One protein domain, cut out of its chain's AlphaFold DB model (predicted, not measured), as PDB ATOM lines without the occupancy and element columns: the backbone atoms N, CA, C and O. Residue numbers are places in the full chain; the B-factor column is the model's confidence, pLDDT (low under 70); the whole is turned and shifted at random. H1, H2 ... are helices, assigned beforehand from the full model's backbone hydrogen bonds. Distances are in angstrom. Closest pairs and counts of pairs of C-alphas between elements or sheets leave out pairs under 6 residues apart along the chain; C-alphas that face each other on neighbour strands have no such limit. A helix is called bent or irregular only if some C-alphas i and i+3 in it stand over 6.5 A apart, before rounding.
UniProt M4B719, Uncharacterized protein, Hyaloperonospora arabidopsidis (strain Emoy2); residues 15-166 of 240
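Overview. This is residues 15 to 166 of the 240 residues of an uncharacterized protein of Hyaloperonospora arabidopsidis (strain Emoy2) (UniProt M4B719). Picture an up-and-down bundle of four helices, two helical hairpins, H1 with H2 and H3 with H4, set side by side. H7 packs across H3, H5 packs alongside H7, and H8 lies beyond them, farthest from the mean of the C-alphas. The turn between H1 and H2, residues 35 to 40, sticks out from the bundle. The printed part has 152 residues with eight named helices, H1 to H8 in chain order, and no named strand: the class is all helix. It is compact, with a radius of gyration of the C-alphas of 16.6 A and spans of 51 by 36 by 28 A.

Arrangement. Start at the longest helix, H1, residues 15 to 36, which forms a hairpin with H2, residues 38 to 58: Ala 19 and Thr 56 have the closest C-alphas, 5.2 A, at a shallow tilt of 3 degrees, opposite ways. With residues 16 to 24 alone, H1 touches H3, residues 64 to 76, closest at C-alphas 16 and 64, 5.5 A. H4, residues 80 to 99, forms a hairpin with H3; their closest C-alphas, 76 and 83, are 4.6 A apart, and the tilt of 36 degrees is only just steep. Residues 50 to 58 of H2 touch H4, closest at C-alphas 53 and 89, 6.0 A. Look next at H7, residues 123 to 137: its residues 123 to 127 touch H3, about perpendicular at 79 degrees, with C-alphas 70 and 123 closest at 5.2 A. H5, residues 104 to 110, touches H7, closest at C-alphas 104 and 132, 6.6 A. H6, residues 115 to 120, and H7 only just touch, only at the corner, with 3 pairs of C-alphas within 8 A; the closest, 117 and 125, are 6.3 A apart. H8, residues 152 to 166, is close to H5 but not clearly touching, at C-alphas 104 and 155, 6.9 A. Every O i to N i+4 pair is within hydrogen-bond range in H3, H4, H5 and H7, against 16 of 18 in H1, 14 of 17 in H2, 1 of 2 in H6 and 9 of 11 in H8.

Along the chain. Find C-alpha 15 at (10.520, 12.036, 49.099); H1 runs 31.7 A from there. H2, 29.8 A, is irregular, with C-alphas 44 and 47 7.1 A apart. H4 spans 28.7 A, H7 20.7 A and H3 18.4 A. H8, 22.2 A, ends at C-alpha 166, (34.259, 0.836, 23.931).

Size, cuts and confidence. The farthest C-alphas, 37 and 165, are 52.4 A apart. The printed part has no cut; the one long link is H7 to H8. Mean pLDDT of the printed part is 77.4; 44 residues are under 70, among them residues 138 to 166.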
ATOM      1  N   VAL A  15       9.759  11.603  47.918       54.62
ATOM      2  CA  VAL A  15      10.520  12.036  49.099       54.62
ATOM      3  C   VAL A  15      11.923  12.550  48.726       54.62
ATOM      4  O   VAL A  15      12.409  13.502  49.336       54.62
ATOM      5  N   GLY A  16      12.547  12.043  47.659       51.97
ATOM      6  CA  GLY A  16      13.851  12.538  47.211       51.97
ATOM      7  C   GLY A  16      13.832  13.842  46.386       51.97
ATOM      8  O   GLY A  16      14.813  14.594  46.442       51.97
ATOM      9  N   ARG A  17      12.715  14.239  45.750       58.66
ATOM     10  CA  ARG A  17      12.547  15.625  45.249       58.66
ATOM     11  C   ARG A  17      12.512  16.616  46.402       58.66
ATOM     12  O   ARG A  17      13.034  17.722  46.276       58.66
ATOM     13  N   VAL A  18      11.936  16.219  47.535       60.03
ATOM     14  CA  VAL A  18      11.960  17.031  48.756       60.03
ATOM     15  C   VAL A  18      13.391  17.120  49.283       60.03
ATOM     16  O   VAL A  18      13.870  18.225  49.497       60.03
ATOM     17  N   ALA A  19      14.125  16.008  49.365       56.09
ATOM     18  CA  ALA A  19      15.510  15.987  49.849       56.09
ATOM     19  C   ALA A  19      16.472  16.850  49.004       56.09
ATOM     20  O   ALA A  19      17.253  17.638  49.537       56.09
ATOM     21  N   THR A  20      16.391  16.777  47.673       59.72
ATOM     22  CA  THR A  20      17.218  17.605  46.771       59.72
ATOM     23  C   THR A  20      16.826  19.085  46.800       59.72
ATOM     24  O   THR A  20      17.700  19.955  46.751       59.72
ATOM     25  N   THR A  21      15.533  19.388  46.946       67.81
ATOM     26  CA  THR A  21      15.045  20.765  47.113       67.81
ATOM     27  C   THR A  21      15.453  21.336  48.469       67.81
ATOM     28  O   THR A  21      15.905  22.475  48.522       67.81
ATOM     29  N   LEU A  22      15.398  20.537  49.537       63.19
ATOM     30  CA  LEU A  22      15.896  20.891  50.868       63.19
ATOM     31  C   LEU A  22      17.401  21.140  50.843       63.19
ATOM     32  O   LEU A  22      17.865  22.127  51.396       63.19
ATOM     33  N   PHE A  23      18.171  20.308  50.145       65.12
ATOM     34  CA  PHE A  23      19.616  20.485  50.044       65.12
ATOM     35  C   PHE A  23      20.001  21.728  49.222       65.12
ATOM     36  O   PHE A  23      20.936  22.456  49.570       65.12
ATOM     37  N   LYS A  24      19.259  22.019  48.144       69.19
ATOM     38  CA  LYS A  24      19.416  23.256  47.365       69.19
ATOM     39  C   LYS A  24      19.011  24.487  48.182       69.19
ATOM     40  O   LYS A  24      19.789  25.437  48.236       69.19
ATOM     41  N   GLY A  25      17.852  24.441  48.838       72.69
ATOM     42  CA  GLY A  25      17.351  25.491  49.724       72.69
ATOM     43  C   GLY A  25      18.313  25.760  50.875       72.69
ATOM     44  O   GLY A  25      18.700  26.899  51.089       72.69
ATOM     45  N   MET A  26      18.843  24.708  51.505       69.12
ATOM     46  CA  MET A  26      19.891  24.799  52.522       69.12
ATOM     47  C   MET A  26      21.104  25.562  51.990       69.12
ATOM     48  O   MET A  26      21.619  26.447  52.664       69.12
ATOM     49  N   TYR A  27      21.605  25.237  50.797       67.19
ATOM     50  CA  TYR A  27      22.757  25.965  50.266       67.19
ATOM     51  C   TYR A  27      22.433  27.444  50.026       67.19
ATOM     52  O   TYR A  27      23.257  28.308  50.329       67.19
ATOM     53  N   GLU A  28      21.248  27.739  49.499       77.00
ATOM     54  CA  GLU A  28      20.795  29.102  49.215       77.00
ATOM     55  C   GLU A  28      20.567  29.918  50.500       77.00
ATOM     56  O   GLU A  28      20.989  31.074  50.553       77.00
ATOM     57  N   GLU A  29      20.035  29.308  51.562       70.94
ATOM     58  CA  GLU A  29      19.801  29.925  52.876       70.94
ATOM     59  C   GLU A  29      21.075  30.050  53.721       70.94
ATOM     60  O   GLU A  29      21.340  31.088  54.332       70.94
ATOM     61  N   LEU A  30      21.916  29.014  53.736       67.25
ATOM     62  CA  LEU A  30      23.148  29.017  54.523       67.25
ATOM     63  C   LEU A  30      24.246  29.852  53.860       67.25
ATOM     64  O   LEU A  30      25.128  30.351  54.553       67.25
ATOM     65  N   SER A  31      24.228  30.036  52.537       71.94
ATOM     66  CA  SER A  31      25.216  30.852  51.813       71.94
ATOM     67  C   SER A  31      25.366  32.281  52.369       71.94
ATOM     68  O   SER A  31      26.496  32.662  52.702       71.94
ATOM     69  N   PRO A  32      24.294  33.083  52.534       74.00
ATOM     70  CA  PRO A  32      24.396  34.423  53.112       74.00
ATOM     71  C   PRO A  32      24.791  34.404  54.597       74.00
ATOM     72  O   PRO A  32      25.636  35.209  55.000       74.00
ATOM     73  N   LEU A  33      24.284  33.459  55.395       65.12
ATOM     74  CA  LEU A  33      24.662  33.313  56.811       65.12
ATOM     75  C   LEU A  33      26.153  32.979  56.969       65.12
ATOM     76  O   LEU A  33      26.873  33.608  57.746       65.12
ATOM     77  N   MET A  34      26.662  32.069  56.137       66.56
ATOM     78  CA  MET A  34      28.081  31.722  56.076       66.56
ATOM     79  C   MET A  34      28.964  32.898  55.639       66.56
ATOM     80  O   MET A  34      30.140  32.954  56.018       66.56
ATOM     81  N   LYS A  35      28.451  33.818  54.812       74.81
ATOM     82  CA  LYS A  35      29.171  35.048  54.443       74.81
ATOM     83  C   LYS A  35      29.225  36.036  55.611       74.81
ATOM     84  O   LYS A  35      30.274  36.636  55.817       74.81
ATOM     85  N   LYS A  36      28.141  36.158  56.383       76.44
ATOM     86  CA  LYS A  36      28.009  37.129  57.481       76.44
ATOM     87  C   LYS A  36      28.811  36.751  58.734       76.44
ATOM     88  O   LYS A  36      29.467  37.610  59.307       76.44
ATOM     89  N   GLU A  37      28.803  35.480  59.141       71.75
ATOM     90  CA  GLU A  37      29.377  35.053  60.435       71.75
ATOM     91  C   GLU A  37      30.824  34.532  60.373       71.75
ATOM     92  O   GLU A  37      31.416  34.133  61.383       71.75
ATOM     93  N   GLY A  38      31.430  34.502  59.185       77.62
ATOM     94  CA  GLY A  38      32.826  34.098  59.036       77.62
ATOM     95  C   GLY A  38      33.104  32.663  59.515       77.62
ATOM     96  O   GLY A  38      32.405  31.712  59.159       77.62
ATOM     97  N   ARG A  39      34.209  32.457  60.240       74.00
ATOM     98  CA  ARG A  39      34.677  31.116  60.658       74.00
ATOM     99  C   ARG A  39      33.880  30.538  61.831       74.00
ATOM    100  O   ARG A  39      33.761  29.319  61.914       74.00
ATOM    101  N   ILE A  40      33.360  31.399  62.705       75.25
ATOM    102  CA  ILE A  40      32.688  30.999  63.947       75.25
ATOM    103  C   ILE A  40      31.320  30.399  63.618       75.25
ATOM    104  O   ILE A  40      31.078  29.255  63.992       75.25
ATOM    105  N   GLY A  41      30.499  31.074  62.806       78.88
ATOM    106  CA  GLY A  41      29.196  30.535  62.387       78.88
ATOM    107  C   GLY A  41      29.291  29.173  61.689       78.88
ATOM    108  O   GLY A  41      28.477  28.282  61.913       78.88
ATOM    109  N   TRP A  42      30.355  28.941  60.912       77.12
ATOM    110  CA  TRP A  42      30.597  27.633  60.290       77.12
ATOM    111  C   TRP A  42      30.789  26.504  61.313       77.12
ATOM    112  O   TRP A  42      30.295  25.399  61.099       77.12
ATOM    113  N   LEU A  43      31.511  26.753  62.408       79.50
ATOM    114  CA  LEU A  43      31.744  25.738  63.439       79.50
ATOM    115  C   LEU A  43      30.444  25.361  64.155       79.50
ATOM    116  O   LEU A  43      30.205  24.172  64.358       79.50
ATOM    117  N   TRP A  44      29.592  26.344  64.450       81.56
ATOM    118  CA  TRP A  44      28.279  26.121  65.063       81.56
ATOM    119  C   TRP A  44      27.320  25.357  64.148       81.56
ATOM    120  O   TRP A  44      26.584  24.495  64.613       81.56
ATOM    121  N   MET A  45      27.373  25.604  62.838       80.31
ATOM    122  CA  MET A  45      26.492  24.936  61.874       80.31
ATOM    123  C   MET A  45      26.944  23.521  61.483       80.31
ATOM    124  O   MET A  45      26.164  22.771  60.901       80.31
ATOM    125  N   ARG A  46      28.181  23.110  61.791       81.56
ATOM    126  CA  ARG A  46      28.709  21.792  61.380       81.56
ATOM    127  C   ARG A  46      27.861  20.590  61.827       81.56
ATOM    128  O   ARG A  46      27.652  19.717  60.986       81.56
ATOM    129  N   PRO A  47      27.395  20.487  63.088       85.38
ATOM    130  CA  PRO A  47      26.551  19.373  63.523       85.38
ATOM    131  C   PRO A  47      25.222  19.329  62.761       85.38
ATOM    132  O   PRO A  47      24.812  18.265  62.308       85.38
ATOM    133  N   TYR A  48      24.611  20.497  62.546       85.44
ATOM    134  CA  TYR A  48      23.367  20.627  61.792       85.44
ATOM    135  C   TYR A  48      23.540  20.187  60.333       85.44
ATOM    136  O   TYR A  48      22.796  19.338  59.852       85.44
ATOM    137  N   ILE A  49      24.592  20.667  59.659       83.81
ATOM    138  CA  ILE A  49      24.917  20.265  58.281       83.81
ATOM    139  C   ILE A  49      25.128  18.748  58.189       83.81
ATOM    140  O   ILE A  49      24.656  18.124  57.244       83.81
ATOM    141  N   LYS A  50      25.806  18.132  59.167       86.06
ATOM    142  CA  LYS A  50      25.988  16.671  59.197       86.06
ATOM    143  C   LYS A  50      24.659  15.926  59.330       86.06
ATOM    144  O   LYS A  50      24.454  14.964  58.598       86.06
ATOM    145  N   SER A  51      23.780  16.367  60.230       86.81
ATOM    146  CA  SER A  51      22.449  15.771  60.408       86.81
ATOM    147  C   SER A  51      21.593  15.900  59.151       86.81
ATOM    148  O   SER A  51      20.897  14.963  58.780       86.81
ATOM    149  N   LEU A  52      21.673  17.035  58.459       83.69
ATOM    150  CA  LEU A  52      20.893  17.236  57.247       83.69
ATOM    151  C   LEU A  52      21.433  16.414  56.072       83.69
ATOM    152  O   LEU A  52      20.657  15.824  55.326       83.69
ATOM    153  N   ILE A  53      22.761  16.327  55.918       88.00
ATOM    154  CA  ILE A  53      23.390  15.421  54.943       88.00
ATOM    155  C   ILE A  53      22.942  13.984  55.210       88.00
ATOM    156  O   ILE A  53      22.611  13.275  54.264       88.00
ATOM    157  N   GLN A  54      22.913  13.574  56.481       87.25
ATOM    158  CA  GLN A  54      22.457  12.251  56.888       87.25
ATOM    159  C   GLN A  54      21.040  11.972  56.390       87.25
ATOM    160  O   GLN A  54      20.828  11.023  55.645       87.25
ATOM    161  N   GLU A  55      20.100  12.838  56.761       87.31
ATOM    162  CA  GLU A  55      18.693  12.714  56.387       87.31
ATOM    163  C   GLU A  55      18.498  12.743  54.867       87.31
ATOM    164  O   GLU A  55      17.709  11.977  54.321       87.31
ATOM    165  N   THR A  56      19.248  13.594  54.165       86.94
ATOM    166  CA  THR A  56      19.178  13.697  52.702       86.94
ATOM    167  C   THR A  56      19.622  12.393  52.042       86.94
ATOM    168  O   THR A  56      18.940  11.901  51.148       86.94
ATOM    169  N   VAL A  57      20.753  11.829  52.481       87.94
ATOM    170  CA  VAL A  57      21.323  10.597  51.914       87.94
ATOM    171  C   VAL A  57      20.459   9.378  52.241       87.94
ATOM    172  O   VAL A  57      20.240   8.551  51.361       87.94
ATOM    173  N   ASP A  58      19.920   9.283  53.456       85.94
ATOM    174  CA  ASP A  58      19.088   8.143  53.866       85.94
ATOM    175  C   ASP A  58      17.762   8.076  53.093       85.94
ATOM    176  O   ASP A  58      17.232   6.994  52.847       85.94
ATOM    177  N   ASN A  59      17.244   9.233  52.675       85.94
ATOM    178  CA  ASN A  59      15.998   9.350  51.917       85.94
ATOM    179  C   ASN A  59      16.198   9.326  50.393       85.94
ATOM    180  O   ASN A  59      15.259   9.591  49.637       85.94
ATOM    181  N   LEU A  60      17.414   9.055  49.921       85.69
ATOM    182  CA  LEU A  60      17.747   9.156  48.509       85.69
ATOM    183  C   LEU A  60      17.333   7.880  47.761       85.69
ATOM    184  O   LEU A  60      17.869   6.797  47.998       85.69
ATOM    185  N   VAL A  61      16.367   8.001  46.845       79.94
ATOM    186  CA  VAL A  61      15.771   6.860  46.133       79.94
ATOM    187  C   VAL A  61      15.754   7.110  44.623       79.94
ATOM    188  O   VAL A  61      15.378   8.183  44.165       79.94
ATOM    189  N   GLY A  62      16.120   6.085  43.845       78.31
ATOM    190  CA  GLY A  62      15.912   6.037  42.394       78.31
ATOM    191  C   GLY A  62      16.481   7.238  41.631       78.31
ATOM    192  O   GLY A  62      17.668   7.541  41.734       78.31
ATOM    193  N   ASP A  63      15.617   7.908  40.866       78.25
ATOM    194  CA  ASP A  63      15.968   8.999  39.943       78.25
ATOM    195  C   ASP A  63      16.563  10.237  40.626       78.25
ATOM    196  O   ASP A  63      17.259  11.033  39.988       78.25
ATOM    197  N   ASP A  64      16.352  10.391  41.934       85.88
ATOM    198  CA  ASP A  64      16.889  11.518  42.693       85.88
ATOM    199  C   ASP A  64      18.421  11.450  42.830       85.88
ATOM    200  O   ASP A  64      19.070  12.469  43.076       85.88
ATOM    201  N   LEU A  65      19.022  10.281  42.576       86.88
ATOM    202  CA  LEU A  65      20.470  10.069  42.597       86.88
ATOM    203  C   LEU A  65      21.204  10.864  41.509       86.88
ATOM    204  O   LEU A  65      22.260  11.442  41.769       86.88
ATOM    205  N   LEU A  66      20.616  10.970  40.315       86.81
ATOM    206  CA  LEU A  66      21.173  11.756  39.208       86.81
ATOM    207  C   LEU A  66      21.175  13.253  39.524       86.81
ATOM    208  O   LEU A  66      22.182  13.952  39.359       86.81
ATOM    209  N   LEU A  67      20.044  13.751  40.030       87.31
ATOM    210  CA  LEU A  67      19.926  15.141  40.453       87.31
ATOM    211  C   LEU A  67      20.906  15.440  41.595       87.31
ATOM    212  O   LEU A  67      21.565  16.487  41.601       87.31
ATOM    213  N   PHE A  68      21.067  14.499  42.519       87.81
ATOM    214  CA  PHE A  68      22.024  14.608  43.608       87.81
ATOM    215  C   PHE A  68      23.474  14.661  43.112       87.81
ATOM    216  O   PHE A  68      24.221  15.559  43.512       87.81
ATOM    217  N   ALA A  69      23.851  13.794  42.170       89.69
ATOM    218  CA  ALA A  69      25.175  13.796  41.550       89.69
ATOM    219  C   ALA A  69      25.489  15.130  40.860       89.69
ATOM    220  O   ALA A  69      26.543  15.731  41.095       89.69
ATOM    221  N   SER A  70      24.539  15.669  40.091       89.75
ATOM    222  CA  SER A  70      24.688  16.991  39.469       89.75
ATOM    223  C   SER A  70      24.856  18.114  40.506       89.75
ATOM    224  O   SER A  70      25.660  19.038  40.320       89.75
ATOM    225  N   THR A  71      24.160  18.013  41.642       88.88
ATOM    226  CA  THR A  71      24.222  18.993  42.729       88.88
ATOM    227  C   THR A  71      25.579  18.965  43.425       88.88
ATOM    228  O   THR A  71      26.183  20.024  43.623       88.88
ATOM    229  N   ILE A  72      26.105  17.776  43.718       91.25
ATOM    230  CA  ILE A  72      27.451  17.590  44.271       91.25
ATOM    231  C   ILE A  72      28.510  18.135  43.308       91.25
ATOM    232  O   ILE A  72      29.370  18.920  43.720       91.25
ATOM    233  N   ALA A  73      28.412  17.827  42.012       91.38
ATOM    234  CA  ALA A  73      29.333  18.351  41.001       91.38
ATOM    235  C   ALA A  73      29.293  19.888  40.905       91.38
ATOM    236  O   ALA A  73      30.316  20.547  40.694       91.38
ATOM    237  N   ARG A  74      28.121  20.504  41.092       89.56
ATOM    238  CA  ARG A  74      27.991  21.967  41.175       89.56
ATOM    239  C   ARG A  74      28.642  22.525  42.444       89.56
ATOM    240  O   ARG A  74      29.382  23.503  42.353       89.56
ATOM    241  N   LEU A  75      28.430  21.900  43.602       87.88
ATOM    242  CA  LEU A  75      29.065  22.317  44.857       87.88
ATOM    243  C   LEU A  75      30.594  22.204  44.809       87.88
ATOM    244  O   LEU A  75      31.288  23.101  45.294       87.88
ATOM    245  N   LYS A  76      31.126  21.162  44.159       90.25
ATOM    246  CA  LYS A  76      32.570  20.976  43.935       90.25
ATOM    247  C   LYS A  76      33.212  22.098  43.115       90.25
ATOM    248  O   LYS A  76      34.403  22.359  43.274       90.25
ATOM    249  N   ARG A  77      32.441  22.800  42.282       89.81
ATOM    250  CA  ARG A  77      32.893  23.988  41.531       89.81
ATOM    251  C   ARG A  77      32.752  25.295  42.318       89.81
ATOM    252  O   ARG A  77      33.233  26.331  41.871       89.81
ATOM    253  N   GLY A  78      32.108  25.256  43.483       87.81
ATOM    254  CA  GLY A  78      31.823  26.424  44.307       87.81
ATOM    255  C   GLY A  78      32.950  26.827  45.266       87.81
ATOM    256  O   GLY A  78      34.133  26.533  45.080       87.81
ATOM    257  N   SER A  79      32.556  27.525  46.335       86.94
ATOM    258  CA  SER A  79      33.458  28.017  47.386       86.94
ATOM    259  C   SER A  79      34.165  26.889  48.155       86.94
ATOM    260  O   SER A  79      33.705  25.750  48.171       86.94
ATOM    261  N   LYS A  80      35.241  27.204  48.897       86.19
ATOM    262  CA  LYS A  80      35.941  26.228  49.766       86.19
ATOM    263  C   LYS A  80      34.991  25.497  50.730       86.19
ATOM    264  O   LYS A  80      35.181  24.316  50.996       86.19
ATOM    265  N   ARG A  81      33.955  26.183  51.227       80.88
ATOM    266  CA  ARG A  81      32.928  25.581  52.091       80.88
ATOM    267  C   ARG A  81      31.978  24.678  51.306       80.88
ATOM    268  O   ARG A  81      31.711  23.576  51.760       80.88
ATOM    269  N   ALA A  82      31.536  25.102  50.120       84.06
ATOM    270  CA  ALA A  82      30.708  24.279  49.236       84.06
ATOM    271  C   ALA A  82      31.411  22.962  48.875       84.06
ATOM    272  O   ALA A  82      30.814  21.896  48.982       84.06
ATOM    273  N   LYS A  83      32.710  23.032  48.556       87.75
ATOM    274  CA  LYS A  83      33.555  21.854  48.324       87.75
ATOM    275  C   LYS A  83      33.598  20.934  49.546       87.75
ATOM    276  O   LYS A  83      33.421  19.735  49.397       87.75
ATOM    277  N   ALA A  84      33.763  21.488  50.751       84.62
ATOM    278  CA  ALA A  84      33.761  20.696  51.983       84.62
ATOM    279  C   ALA A  84      32.411  20.001  52.243       84.62
ATOM    280  O   ALA A  84      32.397  18.849  52.669       84.62
ATOM    281  N   ILE A  85      31.287  20.675  51.968       84.31
ATOM    282  CA  ILE A  85      29.947  20.071  52.051       84.31
ATOM    283  C   ILE A  85      29.825  18.937  51.032       84.31
ATOM    284  O   ILE A  85      29.415  17.843  51.403       84.31
ATOM    285  N   ALA A  86      30.232  19.170  49.780       89.81
ATOM    286  CA  ALA A  86      30.205  18.154  48.731       89.81
ATOM    287  C   ALA A  86      31.002  16.905  49.132       89.81
ATOM    288  O   ALA A  86      30.467  15.806  49.078       89.81
ATOM    289  N   SER A  87      32.233  17.076  49.626       89.81
ATOM    290  CA  SER A  87      33.070  15.962  50.083       89.81
ATOM    291  C   SER A  87      32.453  15.198  51.256       89.81
ATOM    292  O   SER A  87      32.452  13.974  51.248       89.81
ATOM    293  N   LEU A  88      31.895  15.890  52.258       87.69
ATOM    294  CA  LEU A  88      31.204  15.227  53.375       87.69
ATOM    295  C   LEU A  88      29.986  14.429  52.902       87.69
ATOM    296  O   LEU A  88      29.720  13.343  53.411       87.69
ATOM    297  N   THR A  89      29.266  14.979  51.929       89.69
ATOM    298  CA  THR A  89      28.077  14.357  51.349       89.69
ATOM    299  C   THR A  89      28.447  13.095  50.571       89.69
ATOM    300  O   THR A  89      27.834  12.053  50.784       89.69
ATOM    301  N   GLU A  90      29.492  13.154  49.743       92.94
ATOM    302  CA  GLU A  90      30.028  11.993  49.022       92.94
ATOM    303  C   GLU A  90      30.491  10.895  49.971       92.94
ATOM    304  O   GLU A  90      30.069   9.754  49.831       92.94
ATOM    305  N   ILE A  91      31.281  11.242  50.994       90.50
ATOM    306  CA  ILE A  91      31.737  10.271  51.996       90.50
ATOM    307  C   ILE A  91      30.541   9.579  52.653       90.50
ATOM    308  O   ILE A  91      30.575   8.368  52.879       90.50
ATOM    309  N   ARG A  92      29.471  10.317  52.977       90.38
ATOM    310  CA  ARG A  92      28.300   9.690  53.593       90.38
ATOM    311  C   ARG A  92      27.561   8.776  52.620       90.38
ATOM    312  O   ARG A  92      27.213   7.664  53.010       90.38
ATOM    313  N   LEU A  93      27.373   9.219  51.381       93.00
ATOM    314  CA  LEU A  93      26.751   8.423  50.325       93.00
ATOM    315  C   LEU A  93      27.520   7.118  50.083       93.00
ATOM    316  O   LEU A  93      26.919   6.048  50.055       93.00
ATOM    317  N   TYR A  94      28.849   7.184  50.003       93.88
ATOM    318  CA  TYR A  94      29.690   6.006  49.795       93.88
ATOM    319  C   TYR A  94      29.601   5.045  50.976       93.88
ATOM    320  O   TYR A  94      29.405   3.851  50.775       93.88
ATOM    321  N   ASN A  95      29.653   5.553  52.211       90.31
ATOM    322  CA  ASN A  95      29.464   4.723  53.403       90.31
ATOM    323  C   ASN A  95      28.084   4.047  53.442       90.31
ATOM    324  O   ASN A  95      27.979   2.909  53.895       90.31
ATOM    325  N   MET A  96      27.032   4.720  52.966       92.31
ATOM    326  CA  MET A  96      25.705   4.116  52.839       92.31
ATOM    327  C   MET A  96      25.713   2.979  51.808       92.31
ATOM    328  O   MET A  96      25.253   1.882  52.121       92.31
ATOM    329  N   TRP A  97      26.267   3.204  50.615       93.31
ATOM    330  CA  TRP A  97      26.398   2.171  49.580       93.31
ATOM    331  C   TRP A  97      27.202   0.965  50.059       93.31
ATOM    332  O   TRP A  97      26.787  -0.176  49.865       93.31
ATOM    333  N   LEU A  98      28.293   1.209  50.779       91.38
ATOM    334  CA  LEU A  98      29.102   0.179  51.425       91.38
ATOM    335  C   LEU A  98      28.332  -0.598  52.491       91.38
ATOM    336  O   LEU A  98      28.380  -1.827  52.509       91.38
ATOM    337  N   GLY A  99      27.586   0.097  53.354       90.25
ATOM    338  CA  GLY A  99      26.713  -0.535  54.346       90.25
ATOM    339  C   GLY A  99      25.635  -1.412  53.701       90.25
ATOM    340  O   GLY A  99      25.281  -2.458  54.243       90.25
ATOM    341  N   GLN A 100      25.175  -1.030  52.508       91.75
ATOM    342  CA  GLN A 100      24.240  -1.792  51.674       91.75
ATOM    343  C   GLN A 100      24.927  -2.844  50.784       91.75
ATOM    344  O   GLN A 100      24.248  -3.512  50.007       91.75
ATOM    345  N   LYS A 101      26.253  -3.014  50.895       92.69
ATOM    346  CA  LYS A 101      27.071  -3.931  50.081       92.69
ATOM    347  C   LYS A 101      26.912  -3.709  48.569       92.69
ATOM    348  O   LYS A 101      26.905  -4.662  47.794       92.69
ATOM    349  N   MET A 102      26.770  -2.456  48.138       92.56
ATOM    350  CA  MET A 102      26.644  -2.123  46.720       92.56
ATOM    351  C   MET A 102      27.983  -2.247  45.999       92.56
ATOM    352  O   MET A 102      28.949  -1.554  46.331       92.56
ATOM    353  N   THR A 103      28.024  -3.096  44.976       93.44
ATOM    354  CA  THR A 103      29.157  -3.182  44.053       93.44
ATOM    355  C   THR A 103      29.166  -1.981  43.098       93.44
ATOM    356  O   THR A 103      28.123  -1.356  42.885       93.44
ATOM    357  N   PRO A 104      30.316  -1.642  42.492       94.50
ATOM    358  CA  PRO A 104      30.390  -0.617  41.452       94.50
ATOM    359  C   PRO A 104      29.404  -0.828  40.302       94.50
ATOM    360  O   PRO A 104      28.772   0.145  39.907       94.50
ATOM    361  N   GLY A 105      29.189  -2.069  39.846       92.75
ATOM    362  CA  GLY A 105      28.158  -2.386  38.849       92.75
ATOM    363  C   GLY A 105      26.747  -1.995  39.304       92.75
ATOM    364  O   GLY A 105      26.040  -1.281  38.602       92.75
ATOM    365  N   LEU A 106      26.364  -2.320  40.546       93.06
ATOM    366  CA  LEU A 106      25.058  -1.908  41.088       93.06
ATOM    367  C   LEU A 106      24.919  -0.386  41.220       93.06
ATOM    368  O   LEU A 106      23.821   0.159  41.082       93.06
ATOM    369  N   VAL A 107      26.015   0.314  41.525       93.00
ATOM    370  CA  VAL A 107      26.031   1.782  41.582       93.00
ATOM    371  C   VAL A 107      25.953   2.383  40.176       93.00
ATOM    372  O   VAL A 107      25.232   3.363  40.000       93.00
ATOM    373  N   PHE A 108      26.622   1.789  39.185       92.56
ATOM    374  CA  PHE A 108      26.530   2.156  37.768       92.56
ATOM    375  C   PHE A 108      25.075   2.078  37.283       92.56
ATOM    376  O   PHE A 108      24.540   3.078  36.793       92.56
ATOM    377  N   ASP A 109      24.400   0.956  37.553       91.88
ATOM    378  CA  ASP A 109      22.991   0.743  37.199       91.88
ATOM    379  C   ASP A 109      22.067   1.751  37.893       91.88
ATOM    380  O   ASP A 109      21.183   2.350  37.274       91.88
ATOM    381  N   LYS A 110      22.282   1.992  39.193       91.19
ATOM    382  CA  LYS A 110      21.480   2.952  39.972       91.19
ATOM    383  C   LYS A 110      21.660   4.390  39.517       91.19
ATOM    384  O   LYS A 110      20.702   5.161  39.552       91.19
ATOM    385  N   LEU A 111      22.872   4.753  39.122       91.56
ATOM    386  CA  LEU A 111      23.171   6.061  38.555       91.56
ATOM    387  C   LEU A 111      22.679   6.189  37.111       91.56
ATOM    388  O   LEU A 111      22.740   7.293  36.585       91.56
ATOM    389  N   LYS A 112      22.174   5.109  36.494       92.06
ATOM    390  CA  LYS A 112      21.726   5.078  35.096       92.06
ATOM    391  C   LYS A 112      22.790   5.647  34.151       92.06
ATOM    392  O   LYS A 112      22.464   6.415  33.248       92.06
ATOM    393  N   VAL A 113      24.057   5.319  34.409       89.00
ATOM    394  CA  VAL A 113      25.177   5.770  33.576       89.00
ATOM    395  C   VAL A 113      25.046   5.091  32.214       89.00
ATOM    396  O   VAL A 113      24.975   3.870  32.127       89.00
ATOM    397  N   THR A 114      24.970   5.884  31.154       90.06
ATOM    398  CA  THR A 114      24.944   5.399  29.770       90.06
ATOM    399  C   THR A 114      26.353   5.370  29.181       90.06
ATOM    400  O   THR A 114      27.266   6.007  29.700       90.06
ATOM    401  N   GLU A 115      26.562   4.685  28.057       86.50
ATOM    402  CA  GLU A 115      27.861   4.707  27.361       86.50
ATOM    403  C   GLU A 115      28.291   6.129  26.965       86.50
ATOM    404  O   GLU A 115      29.454   6.501  27.105       86.50
ATOM    405  N   ASN A 116      27.336   6.986  26.588       86.44
ATOM    406  CA  ASN A 116      27.610   8.402  26.334       86.44
ATOM    407  C   ASN A 116      28.119   9.142  27.583       86.44
ATOM    408  O   ASN A 116      28.909  10.082  27.473       86.44
ATOM    409  N   ASP A 117      27.703   8.730  28.783       83.94
ATOM    410  CA  ASP A 117      28.175   9.334  30.029       83.94
ATOM    411  C   ASP A 117      29.652   9.024  30.310       83.94
ATOM    412  O   ASP A 117      30.352   9.871  30.882       83.94
ATOM    413  N   LEU A 118      30.129   7.851  29.871       82.25
ATOM    414  CA  LEU A 118      31.536   7.444  29.961       82.25
ATOM    415  C   LEU A 118      32.429   8.393  29.153       82.25
ATOM    416  O   LEU A 118      33.489   8.809  29.624       82.25
ATOM    417  N   LEU A 119      31.967   8.788  27.964       82.31
ATOM    418  CA  LEU A 119      32.706   9.656  27.045       82.31
ATOM    419  C   LEU A 119      32.742  11.119  27.511       82.31
ATOM    420  O   LEU A 119      33.722  11.829  27.276       82.31
ATOM    421  N   HIS A 120      31.688  11.588  28.183       86.50
ATOM    422  CA  HIS A 120      31.523  13.006  28.525       86.50
ATOM    423  C   HIS A 120      31.834  13.363  29.982       86.50
ATOM    424  O   HIS A 120      31.678  14.524  30.368       86.50
ATOM    425  N   ASN A 121      32.297  12.403  30.789       86.81
ATOM    426  CA  ASN A 121      32.610  12.602  32.206       86.81
ATOM    427  C   ASN A 121      31.472  13.311  32.959       86.81
ATOM    428  O   ASN A 121      31.657  14.347  33.612       86.81
ATOM    429  N   THR A 122      30.259  12.786  32.807       93.31
ATOM    430  CA  THR A 122      29.079  13.408  33.404       93.31
ATOM    431  C   THR A 122      29.124  13.316  34.933       93.31
ATOM    432  O   THR A 122      29.880  12.520  35.496       93.31
ATOM    433  N   PRO A 123      28.339  14.134  35.663       93.50
ATOM    434  CA  PRO A 123      28.351  14.117  37.127       93.50
ATOM    435  C   PRO A 123      28.098  12.736  37.741       93.50
ATOM    436  O   PRO A 123      28.665  12.424  38.785       93.50
ATOM    437  N   ALA A 124      27.264  11.922  37.088       92.50
ATOM    438  CA  ALA A 124      26.986  10.552  37.492       92.50
ATOM    439  C   ALA A 124      28.238   9.674  37.354       92.50
ATOM    440  O   ALA A 124      28.663   9.051  38.326       92.50
ATOM    441  N   PHE A 125      28.899   9.710  36.195       93.62
ATOM    442  CA  PHE A 125      30.131   8.955  35.980       93.62
ATOM    443  C   PHE A 125      31.268   9.404  36.910       93.62
ATOM    444  O   PHE A 125      31.943   8.576  37.519       93.62
ATOM    445  N   ALA A 126      31.438  10.712  37.115       92.56
ATOM    446  CA  ALA A 126      32.437  11.246  38.039       92.56
ATOM    447  C   ALA A 126      32.212  10.777  39.491       92.56
ATOM    448  O   ALA A 126      33.174  10.536  40.229       92.56
ATOM    449  N   MET A 127      30.947  10.637  39.904       93.94
ATOM    450  CA  MET A 127      30.579  10.087  41.208       93.94
ATOM    451  C   MET A 127      30.893   8.593  41.298       93.94
ATOM    452  O   MET A 127      31.499   8.171  42.281       93.94
ATOM    453  N   LEU A 128      30.555   7.808  40.269       94.56
ATOM    454  CA  LEU A 128      30.913   6.390  40.210       94.56
ATOM    455  C   LEU A 128      32.428   6.193  40.290       94.56
ATOM    456  O   LEU A 128      32.905   5.411  41.107       94.56
ATOM    457  N   LYS A 129      33.195   6.948  39.496       93.56
ATOM    458  CA  LYS A 129      34.658   6.904  39.531       93.56
ATOM    459  C   LYS A 129      35.186   7.218  40.930       93.56
ATOM    460  O   LYS A 129      36.029   6.497  41.445       93.56
ATOM    461  N   SER A 130      34.653   8.262  41.564       93.31
ATOM    462  CA  SER A 130      35.039   8.638  42.927       93.31
ATOM    463  C   SER A 130      34.704   7.549  43.952       93.31
ATOM    464  O   SER A 130      35.450   7.377  44.912       93.31
ATOM    465  N   TYR A 131      33.610   6.807  43.756       94.19
ATOM    466  CA  TYR A 131      33.260   5.657  44.589       94.19
ATOM    467  C   TYR A 131      34.224   4.485  44.389       94.19
ATOM    468  O   TYR A 131      34.702   3.920  45.366       94.19
ATOM    469  N   VAL A 132      34.572   4.154  43.144       93.50
ATOM    470  CA  VAL A 132      35.583   3.126  42.844       93.50
ATOM    471  C   VAL A 132      36.933   3.509  43.447       93.50
ATOM    472  O   VAL A 132      37.544   2.699  44.143       93.50
ATOM    473  N   ASP A 133      37.361   4.758  43.260       91.62
ATOM    474  CA  ASP A 133      38.590   5.284  43.858       91.62
ATOM    475  C   ASP A 133      38.538   5.157  45.396       91.62
ATOM    476  O   ASP A 133      39.509   4.724  46.016       91.62
ATOM    477  N   PHE A 134      37.384   5.439  46.017       89.69
ATOM    478  CA  PHE A 134      37.159   5.266  47.457       89.69
ATOM    479  C   PHE A 134      37.293   3.800  47.915       89.69
ATOM    480  O   PHE A 134      37.897   3.537  48.954       89.69
ATOM    481  N   LEU A 135      36.790   2.837  47.134       89.56
ATOM    482  CA  LEU A 135      36.941   1.402  47.422       89.56
ATOM    483  C   LEU A 135      38.399   0.936  47.313       89.56
ATOM    484  O   LEU A 135      38.862   0.131  48.125       89.56
ATOM    485  N   LEU A 136      39.118   1.422  46.300       86.75
ATOM    486  CA  LEU A 136      40.486   0.998  46.003       86.75
ATOM    487  C   LEU A 136      41.503   1.570  46.993       86.75
ATOM    488  O   LEU A 136      42.412   0.846  47.412       86.75
ATOM    489  N   LEU A 137      41.333   2.840  47.375       83.38
ATOM    490  CA  LEU A 137      42.259   3.561  48.250       83.38
ATOM    491  C   LEU A 137      42.228   3.080  49.702       83.38
ATOM    492  O   LEU A 137      43.155   3.380  50.444       83.38
ATOM    493  N   GLY A 138      41.228   2.292  50.106       62.75
ATOM    494  CA  GLY A 138      41.285   1.552  51.366       62.75
ATOM    495  C   GLY A 138      41.300   2.416  52.634       62.75
ATOM    496  O   GLY A 138      41.511   1.865  53.710       62.75
ATOM    497  N   ASP A 139      41.052   3.726  52.537       52.69
ATOM    498  CA  ASP A 139      41.043   4.666  53.666       52.69
ATOM    499  C   ASP A 139      39.741   4.514  54.486       52.69
ATOM    500  O   ASP A 139      38.914   5.414  54.644       52.69
ATOM    501  N   PHE A 140      39.526   3.296  54.983       55.34
ATOM    502  CA  PHE A 140      38.420   2.905  55.838       55.34
ATOM    503  C   PHE A 140      38.857   3.036  57.289       55.34
ATOM    504  O   PHE A 140      39.292   2.077  57.924       55.34
ATOM    505  N   HIS A 141      38.667   4.212  57.876       43.88
ATOM    506  CA  HIS A 141      38.561   4.290  59.329       43.88
ATOM    507  C   HIS A 141      37.259   3.592  59.776       43.88
ATOM    508  O   HIS A 141      36.248   4.248  60.015       43.88
ATOM    509  N   GLY A 142      37.273   2.256  59.879       43.78
ATOM    510  CA  GLY A 142      36.330   1.511  60.726       43.78
ATOM    511  C   GLY A 142      35.424   0.446  60.096       43.78
ATOM    512  O   GLY A 142      34.494   0.021  60.778       43.78
ATOM    513  N   ILE A 143      35.651  -0.032  58.868       44.31
ATOM    514  CA  ILE A 143      34.896  -1.182  58.322       44.31
ATOM    515  C   ILE A 143      35.870  -2.337  58.057       44.31
ATOM    516  O   ILE A 143      36.870  -2.161  57.374       44.31
ATOM    517  N   GLN A 144      35.588  -3.495  58.662       41.84
ATOM    518  CA  GLN A 144      36.469  -4.666  58.744       41.84
ATOM    519  C   GLN A 144      37.030  -5.101  57.373       41.84
ATOM    520  O   GLN A 144      36.276  -5.392  56.443       41.84
ATOM    521  N   GLU A 145      38.360  -5.215  57.291       41.88
ATOM    522  CA  GLU A 145      39.166  -5.560  56.102       41.88
ATOM    523  C   GLU A 145      38.785  -6.891  55.426       41.88
ATOM    524  O   GLU A 145      39.068  -7.092  54.244       41.88
ATOM    525  N   ALA A 146      38.101  -7.793  56.136       44.91
ATOM    526  CA  ALA A 146      37.778  -9.138  55.656       44.91
ATOM    527  C   ALA A 146      36.849  -9.169  54.425       44.91
ATOM    528  O   ALA A 146      36.888 -10.131  53.664       44.91
ATOM    529  N   ASN A 147      36.051  -8.121  54.185       47.00
ATOM    530  CA  ASN A 147      35.161  -8.061  53.019       47.00
ATOM    531  C   ASN A 147      35.817  -7.427  51.780       47.00
ATOM    532  O   ASN A 147      35.300  -7.597  50.683       47.00
ATOM    533  N   LEU A 148      36.943  -6.712  51.911       43.12
ATOM    534  CA  LEU A 148      37.518  -5.904  50.821       43.12
ATOM    535  C   LEU A 148      38.237  -6.746  49.751       43.12
ATOM    536  O   LEU A 148      38.232  -6.401  48.567       43.12
ATOM    537  N   MET A 149      38.838  -7.868  50.154       43.41
ATOM    538  CA  MET A 149      39.575  -8.763  49.248       43.41
ATOM    539  C   MET A 149      38.658  -9.505  48.268       43.41
ATOM    540  O   MET A 149      39.106  -9.884  47.189       43.41
ATOM    541  N   THR A 150      37.372  -9.653  48.594       50.34
ATOM    542  CA  THR A 150      36.372 -10.266  47.707       50.34
ATOM    543  C   THR A 150      36.017  -9.368  46.517       50.34
ATOM    544  O   THR A 150      35.687  -9.881  45.454       50.34
ATOM    545  N   TYR A 151      36.139  -8.040  46.650       46.31
ATOM    546  CA  TYR A 151      35.688  -7.086  45.624       46.31
ATOM    547  C   TYR A 151      36.817  -6.458  44.794       46.31
ATOM    548  O   TYR A 151      36.549  -5.948  43.711       46.31
ATOM    549  N   LYS A 152      38.081  -6.502  45.245       45.22
ATOM    550  CA  LYS A 152      39.199  -5.861  44.520       45.22
ATOM    551  C   LYS A 152      39.503  -6.468  43.144       45.22
ATOM    552  O   LYS A 152      39.906  -5.727  42.260       45.22
ATOM    553  N   ARG A 153      39.339  -7.783  42.959       43.72
ATOM    554  CA  ARG A 153      39.608  -8.453  41.667       43.72
ATOM    555  C   ARG A 153      38.474  -8.279  40.643       43.72
ATOM    556  O   ARG A 153      38.761  -7.747  39.580       43.72
ATOM    557  N   PRO A 154      37.202  -8.584  40.967       53.31
ATOM    558  CA  PRO A 154      36.118  -8.528  39.980       53.31
ATOM    559  C   PRO A 154      35.857  -7.121  39.427       53.31
ATOM    560  O   PRO A 154      35.531  -6.968  38.261       53.31
ATOM    561  N   VAL A 155      36.036  -6.082  40.251       50.00
ATOM    562  CA  VAL A 155      35.764  -4.686  39.866       50.00
ATOM    563  C   VAL A 155      36.787  -4.147  38.866       50.00
ATOM    564  O   VAL A 155      36.437  -3.347  38.004       50.00
ATOM    565  N   ILE A 156      38.054  -4.553  38.990       52.84
ATOM    566  CA  ILE A 156      39.100  -4.155  38.039       52.84
ATOM    567  C   ILE A 156      38.859  -4.848  36.696       52.84
ATOM    568  O   ILE A 156      39.007  -4.207  35.659       52.84
ATOM    569  N   ASP A 157      38.434  -6.111  36.726       52.00
ATOM    570  CA  ASP A 157      38.126  -6.885  35.525       52.00
ATOM    571  C   ASP A 157      36.872  -6.326  34.814       52.00
ATOM    572  O   ASP A 157      36.959  -5.985  33.640       52.00
ATOM    573  N   GLU A 158      35.768  -6.052  35.529       56.00
ATOM    574  CA  GLU A 158      34.557  -5.422  34.955       56.00
ATOM    575  C   GLU A 158      34.828  -4.031  34.351       56.00
ATOM    576  O   GLU A 158      34.305  -3.694  33.288       56.00
ATOM    577  N   LEU A 159      35.651  -3.199  35.000       50.69
ATOM    578  CA  LEU A 159      35.988  -1.866  34.480       50.69
ATOM    579  C   LEU A 159      36.927  -1.923  33.269       50.69
ATOM    580  O   LEU A 159      36.842  -1.058  32.395       50.69
ATOM    581  N   ASN A 160      37.813  -2.918  33.211       57.91
ATOM    582  CA  ASN A 160      38.658  -3.149  32.043       57.91
ATOM    583  C   ASN A 160      37.842  -3.714  30.876       57.91
ATOM    584  O   ASN A 160      38.030  -3.257  29.752       57.91
ATOM    585  N   ASP A 161      36.890  -4.610  31.135       60.41
ATOM    586  CA  ASP A 161      36.002  -5.173  30.113       60.41
ATOM    587  C   ASP A 161      35.076  -4.104  29.510       60.41
ATOM    588  O   ASP A 161      34.918  -4.029  28.287       60.41
ATOM    589  N   LEU A 162      34.531  -3.202  30.337       51.34
ATOM    590  CA  LEU A 162      33.743  -2.052  29.869       51.34
ATOM    591  C   LEU A 162      34.583  -1.060  29.051       51.34
ATOM    592  O   LEU A 162      34.094  -0.481  28.082       51.34
ATOM    593  N   ARG A 163      35.857  -0.874  29.412       49.28
ATOM    594  CA  ARG A 163      36.782  -0.014  28.663       49.28
ATOM    595  C   ARG A 163      37.161  -0.626  27.312       49.28
ATOM    596  O   ARG A 163      37.117   0.075  26.306       49.28
ATOM    597  N   LEU A 164      37.476  -1.920  27.284       49.12
ATOM    598  CA  LEU A 164      37.863  -2.649  26.072       49.12
ATOM    599  C   LEU A 164      36.700  -2.789  25.077       49.12
ATOM    600  O   LEU A 164      36.925  -2.713  23.873       49.12
ATOM    601  N   SER A 165      35.462  -2.901  25.566       50.94
ATOM    602  CA  SER A 165      34.264  -2.950  24.711       50.94
ATOM    603  C   SER A 165      33.977  -1.621  23.998       50.94
ATOM    604  O   SER A 165      33.394  -1.614  22.923       50.94
ATOM    605  N   SER A 166      34.422  -0.488  24.557       49.50
ATOM    606  CA  SER A 166      34.259   0.836  23.931       49.50
ATOM    607  C   SER A 166      35.335   1.177  22.890       49.50
ATOM    608  O   SER A 166      35.170   2.118  22.113       49.50
TER     609      SER A 166